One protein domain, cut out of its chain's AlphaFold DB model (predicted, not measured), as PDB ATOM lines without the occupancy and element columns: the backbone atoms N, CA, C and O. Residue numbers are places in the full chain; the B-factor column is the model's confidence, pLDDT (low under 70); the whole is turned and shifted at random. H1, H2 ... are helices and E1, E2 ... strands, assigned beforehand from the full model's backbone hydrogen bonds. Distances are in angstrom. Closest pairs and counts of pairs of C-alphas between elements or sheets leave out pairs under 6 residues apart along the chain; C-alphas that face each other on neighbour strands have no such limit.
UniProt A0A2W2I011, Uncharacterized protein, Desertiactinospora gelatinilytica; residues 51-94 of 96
ATOM      1  N   TRP A  51     110.228 115.715 152.240       67.50
ATOM      2  CA  TRP A  51     110.046 114.447 152.966       67.50
ATOM      3  C   TRP A  51     108.587 114.047 153.267       67.50
ATOM      4  O   TRP A  51     108.349 112.900 153.654       67.50
ATOM      5  N   GLU A  52     107.636 114.962 153.090       70.44
ATOM      6  CA  GLU A  52     106.181 114.760 153.178       70.44
ATOM      7  C   GLU A  52     105.523 114.570 151.798       70.44
ATOM      8  O   GLU A  52     104.319 114.321 151.710       70.44
ATOM      9  N   ASP A  53     106.294 114.658 150.709       76.56
ATOM     10  CA  ASP A  53     105.794 114.403 149.359       76.56
ATOM     11  C   ASP A  53     105.332 112.937 149.217       76.56
ATOM     12  O   ASP A  53     105.932 111.995 149.747       76.56
ATOM     13  N   ARG A  54     104.247 112.723 148.466       73.88
ATOM     14  CA  ARG A  54     103.702 111.389 148.180       73.88
ATOM     15  C   ARG A  54     104.698 110.487 147.463       73.88
ATOM     16  O   ARG A  54     104.520 109.271 147.504       73.88
ATOM     17  N   CYS A  55     105.732 111.046 146.833       73.50
ATOM     18  CA  CYS A  55     106.799 110.261 146.225       73.50
ATOM     19  C   CYS A  55     107.440 109.277 147.222       73.50
ATOM     20  O   CYS A  55     107.761 108.162 146.831       73.50
ATOM     21  N   TRP A  56     107.507 109.602 148.519       76.38
ATOM     22  CA  TRP A  56     108.056 108.718 149.559       76.38
ATOM     23  C   TRP A  56     107.213 107.487 149.881       76.38
ATOM     24  O   TRP A  56     107.697 106.589 150.570       76.38
ATOM     25  N   ALA A  57     105.967 107.436 149.407       78.50
ATOM     26  CA  ALA A  57     105.147 106.232 149.462       78.50
ATOM     27  C   ALA A  57     105.447 105.263 148.301       78.50
ATOM     28  O   ALA A  57     104.908 104.156 148.293       78.50
ATOM     29  N   ASP A  58     106.284 105.647 147.325       82.19
ATOM     30  CA  ASP A  58     106.697 104.768 146.229       82.19
ATOM     31  C   ASP A  58     107.570 103.617 146.776       82.19
ATOM     32  O   ASP A  58     108.630 103.870 147.361       82.19
ATOM     33  N   PRO A  59     107.186 102.343 146.555       82.12
ATOM     34  CA  PRO A  59     107.972 101.180 146.966       82.12
ATOM     35  C   PRO A  59     109.413 101.180 146.444       82.12
ATOM     36  O   PRO A  59     110.291 100.579 147.058       82.12
ATOM     37  N   ARG A  60     109.690 101.859 145.325       80.44
ATOM     38  CA  ARG A  60     111.042 101.996 144.760       80.44
ATOM     39  C   ARG A  60     111.971 102.814 145.650       80.44
ATOM     40  O   ARG A  60     113.183 102.642 145.569       80.44
ATOM     41  N   LEU A  61     111.419 103.677 146.501       76.12
ATOM     42  CA  LEU A  61     112.176 104.469 147.470       76.12
ATOM     43  C   LEU A  61     112.295 103.776 148.837       76.12
ATOM     44  O   LEU A  61     112.965 104.304 149.721       76.12
ATOM     45  N   ALA A  62     111.706 102.586 149.019       78.06
ATOM     46  CA  ALA A  62     111.731 101.852 150.290       78.06
ATOM     47  C   ALA A  62     113.144 101.431 150.743       78.06
ATOM     48  O   ALA A  62     113.338 101.110 151.911       78.06
ATOM     49  N   GLY A  63     114.128 101.443 149.837       82.19
ATOM     50  CA  GLY A  63     115.534 101.168 150.150       82.19
ATOM     51  C   GLY A  63     116.323 102.367 150.682       82.19
ATOM     52  O   GLY A  63     117.479 102.185 151.052       82.19
ATOM     53  N   ILE A  64     115.736 103.570 150.710       87.19
ATOM     54  CA  ILE A  64     116.427 104.788 151.147       87.19
ATOM     55  C   ILE A  64     116.324 104.918 152.668       87.19
ATOM     56  O   ILE A  64     115.247 105.179 153.207       87.19
ATOM     57  N   SER A  65     117.456 104.782 153.356       86.44
ATOM     58  CA  SER A  65     117.536 104.812 154.822       86.44
ATOM     59  C   SER A  65     117.583 106.241 155.366       86.44
ATOM     60  O   SER A  65     116.910 106.570 156.343       86.44
ATOM     61  N   CYS A  66     118.336 107.129 154.717       87.38
ATOM     62  CA  CYS A  66     118.428 108.537 155.069       87.38
ATOM     63  C   CYS A  66     117.783 109.409 153.989       87.38
ATOM     64  O   CYS A  66     118.387 109.705 152.959       87.38
ATOM     65  N   ARG A  67     116.569 109.906 154.253       84.38
ATOM     66  CA  ARG A  67     115.835 110.785 153.322       84.38
ATOM     67  C   ARG A  67     116.483 112.157 153.111       84.38
ATOM     68  O   ARG A  67     116.198 112.812 152.119       84.38
ATOM     69  N   ILE A  68     117.360 112.583 154.022       84.75
ATOM     70  CA  ILE A  68     118.048 113.882 153.942       84.75
ATOM     71  C   ILE A  68     119.163 113.859 152.893       84.75
ATOM     72  O   ILE A  68     119.334 114.834 152.169       84.75
ATOM     73  N   CYS A  69     119.928 112.767 152.807       89.06
ATOM     74  CA  CYS A  69     121.004 112.635 151.821       89.06
ATOM     75  C   CYS A  69     120.720 111.616 150.724       89.06
ATOM     76  O   CYS A  69     121.580 111.414 149.877       89.06
ATOM     77  N   LEU A  70     119.555 110.964 150.733       88.25
ATOM     78  CA  LEU A  70     119.223 109.887 149.798       88.25
ATOM     79  C   LEU A  70     120.296 108.781 149.807       88.25
ATOM     80  O   LEU A  70     120.737 108.326 148.755       88.25
ATOM     81  N   ASP A  71     120.783 108.436 151.004       89.81
ATOM     82  CA  ASP A  71     121.914 107.527 151.264       89.81
ATOM     83  C   ASP A  71     123.266 107.906 150.628       89.81
ATOM     84  O   ASP A  71     124.235 107.153 150.725       89.81
ATOM     85  N   GLN A  72     123.401 109.117 150.078       91.00
ATOM     86  CA  GLN A  72     124.661 109.620 149.513       91.00
ATOM     87  C   GLN A  72     125.688 110.033 150.579       91.00
ATOM     88  O   GLN A  72     126.819 110.376 150.247       91.00
ATOM     89  N   ARG A  73     125.307 110.055 151.866       91.75
ATOM     90  CA  ARG A  73     126.126 110.488 153.023       91.75
ATOM     91  C   ARG A  73     126.626 111.938 152.993       91.75
ATOM     92  O   ARG A  73     127.212 112.393 153.973       91.75
ATOM     93  N   SER A  74     126.334 112.693 151.943       93.12
ATOM     94  CA  SER A  74     126.598 114.126 151.820       93.12
ATOM     95  C   SER A  74     125.375 114.874 151.301       93.12
ATOM     96  O   SER A  74     124.521 114.286 150.641       93.12
ATOM     97  N   VAL A  75     125.299 116.172 151.579       90.81
ATOM     98  CA  VAL A  75     124.249 117.072 151.094       90.81
ATOM     99  C   VAL A  75     124.866 118.304 150.447       90.81
ATOM    100  O   VAL A  75     125.880 118.832 150.911       90.81
ATOM    101  N   ALA A  76     124.235 118.776 149.377       90.06
ATOM    102  CA  ALA A  76     124.532 120.082 148.820       90.06
ATOM    103  C   ALA A  76     123.916 121.162 149.720       90.06
ATOM    104  O   ALA A  76     122.741 121.094 150.077       90.06
ATOM    105  N   ASN A  77     124.710 122.157 150.094       84.81
ATOM    106  CA  ASN A  77     124.300 123.271 150.930       84.81
ATOM    107  C   ASN A  77     124.617 124.577 150.206       84.81
ATOM    108  O   ASN A  77     125.746 124.780 149.758       84.81
ATOM    109  N   VAL A  78     123.622 125.453 150.090       85.44
ATOM    110  CA  VAL A  78     123.794 126.783 149.508       85.44
ATOM    111  C   VAL A  78     123.734 127.812 150.627       85.44
ATOM    112  O   VAL A  78     122.687 128.010 151.242       85.44
ATOM    113  N   ARG A  79     124.851 128.499 150.883       79.81
ATOM    114  CA  ARG A  79     124.905 129.652 151.795       79.81
ATOM    115  C   ARG A  79     125.589 130.822 151.111       79.81
ATOM    116  O   ARG A  79     126.680 130.676 150.574       79.81
ATOM    117  N   GLY A  80     124.937 131.986 151.119       81.19
ATOM    118  CA  GLY A  80     125.493 133.203 150.519       81.19
ATOM    119  C   GLY A  80     125.805 133.077 149.021       81.19
ATOM    120  O   GLY A  80     126.752 133.692 148.551       81.19
ATOM    121  N   GLY A  81     125.059 132.246 148.283       87.69
ATOM    122  CA  GLY A  81     125.284 132.010 146.851       87.69
ATOM    123  C   GLY A  81     126.398 131.011 146.519       87.69
ATOM    124  O   GLY A  81     126.624 130.733 145.345       87.69
ATOM    125  N   VAL A  82     127.066 130.434 147.520       86.81
ATOM    126  CA  VAL A  82     128.079 129.389 147.322       86.81
ATOM    127  C   VAL A  82     127.449 128.020 147.537       86.81
ATOM    128  O   VAL A  82     126.821 127.784 148.570       86.81
ATOM    129  N   LEU A  83     127.641 127.118 146.572       90.50
ATOM    130  CA  LEU A  83     127.285 125.705 146.672       90.50
ATOM    131  C   LEU A  83     128.458 124.934 147.293       90.50
ATOM    132  O   LEU A  83     129.533 124.859 146.703       90.50
ATOM    133  N   ALA A  84     128.248 124.343 148.464       88.75
ATOM    134  CA  ALA A  84     129.208 123.462 149.120       88.75
ATOM    135  C   ALA A  84     128.614 122.063 149.298       88.75
ATOM    136  O   ALA A  84     127.424 121.917 149.564       88.75
ATOM    137  N   THR A  85     129.447 121.030 149.188       92.31
ATOM    138  CA  THR A  85     129.057 119.660 149.552       92.31
ATOM    139  C   THR A  85     129.544 119.388 150.966       92.31
ATOM    140  O   THR A  85     130.738 119.499 151.235       92.31
ATOM    141  N   LEU A  86     128.626 119.071 151.875       91.62
ATOM    142  CA  LEU A  86     128.914 118.836 153.290       91.62
ATOM    143  C   LEU A  86     128.483 117.419 153.696       91.62
ATOM    144  O   LEU A  86     127.564 116.875 153.079       91.62
ATOM    145  N   PRO A  87     129.088 116.814 154.735       92.62
ATOM    146  CA  PRO A  87     128.593 115.564 155.306       92.62
ATOM    147  C   PRO A  87     127.121 115.678 155.716       92.62
ATOM    148  O   PRO A  87     126.671 116.727 156.181       92.62
ATOM    149  N   CYS A  88     126.356 114.599 155.541       91.00
ATOM    150  CA  CYS A  88     124.950 114.582 155.916       91.00
ATOM    151  C   CYS A  88     124.811 114.636 157.445       91.00
ATOM    152  O   CYS A  88     125.210 113.674 158.105       91.00
ATOM    153  N   PRO A  89     124.170 115.674 158.012       87.44
ATOM    154  CA  PRO A  89     124.085 115.838 159.463       87.44
ATOM    155  C   PRO A  89     123.344 114.681 160.145       87.44
ATOM    156  O   PRO A  89     123.712 114.277 161.243       87.44
ATOM    157  N   ALA A  90     122.340 114.101 159.480       87.69
ATOM    158  CA  ALA A  90     121.585 112.968 160.010       87.69
ATOM    159  C   ALA A  90     122.376 111.651 160.013       87.69
ATOM    160  O   ALA A  90     122.120 110.794 160.850       87.69
ATOM    161  N   CYS A  91     123.340 111.494 159.101       89.38
ATOM    162  CA  CYS A  91     124.225 110.326 159.071       89.38
ATOM    163  C   CYS A  91     125.429 110.484 160.007       89.38
ATOM    164  O   CYS A  91     126.006 109.491 160.431       89.38
ATOM    165  N   THR A  92     125.851 111.719 160.291       82.44
ATOM    166  CA  THR A  92     127.000 111.994 161.167       82.44
ATOM    167  C   THR A  92     126.620 112.111 162.639       82.44
ATOM    168  O   THR A  92     127.481 111.941 163.489       82.44
ATOM    169  N   ALA A  93     125.351 112.386 162.958       65.81
ATOM    170  CA  ALA A  93     124.866 112.469 164.338       65.81
ATOM    171  C   ALA A  93     124.764 111.104 165.050       65.81
ATOM    172  O   ALA A  93     124.484 111.061 166.239       65.81
ATOM    173  N   THR A  94     124.971 109.989 164.344       54.56
ATOM    174  CA  THR A  94     124.822 108.617 164.866       54.56
ATOM    175  C   THR A  94     126.119 108.032 165.455       54.56
ATOM    176  O   THR A  94     126.241 106.816 165.571       54.56
TER     177      THR A  94
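Overview. This is residues 51 to 94 of the 96 residues of an uncharacterized protein of Desertiactinospora gelatinilytica (UniProt A0A2W2I011). A two-stranded hairpin, E1 and E2, with residues 78 to 83 at its tip sticking out, has the small helix H2 at its base; a long winding stretch, residues 58 to 73, leads from the equally small helix H1 at the far end of the model to that base. The 44 printed residues have two named helices and two named strands in the order H1, E1, E2, H2, with one antiparallel sheet, E1 - E2. The class is mixed, helices and strands, with under half of the residues, 20, in named elements. The whole is loose, with a radius of gyration of the C-alphas of 12.3 A and spans of 36 by 24 by 14 A.

Arrangement. Begin with H1, residues 54 to 57, and pass along its long link of 16 residues to E1, residues 74 to 79. A tight link of 2 residues then leads to E2, residues 82 to 87. E1 and E2 form a hairpin, antiparallel at 149 degrees between their directions. Look for N 75 and O 86, 2.8 A apart, and N 84 and O 77, 2.9 A apart, both within hydrogen-bond range. C-alphas 74 and 87 face each other at 4.3 A. After a tight link of 1 residue comes H2, residues 89 to 92; E1 and H2 are near each other, with 5 pairs of C-alphas within 10 A. H1 is apart from both E2 and H2. H1 and H2 are too short for any O i to N i+4 pair; in each, the one O i to N i+3 pair is within range.

Along the chain. Find C-alpha 54 at (103.702, 111.389, 148.180), where H1 begins; it runs 5.5 A. E1 starts at C-alpha 74, (126.598, 114.126, 151.820), and runs 15.6 A; E2 runs 16.0 A. H2, 5.1 A, ends at C-alpha 92, (127.000, 111.994, 161.167).

Size, cuts and confidence. The two C-alphas farthest apart are those of Pro 59 and Gly 80, 36.7 A. The printed part has no cut. Its mean pLDDT is 83.4; look for values under 70 at residue 51 and residues 93 to 94.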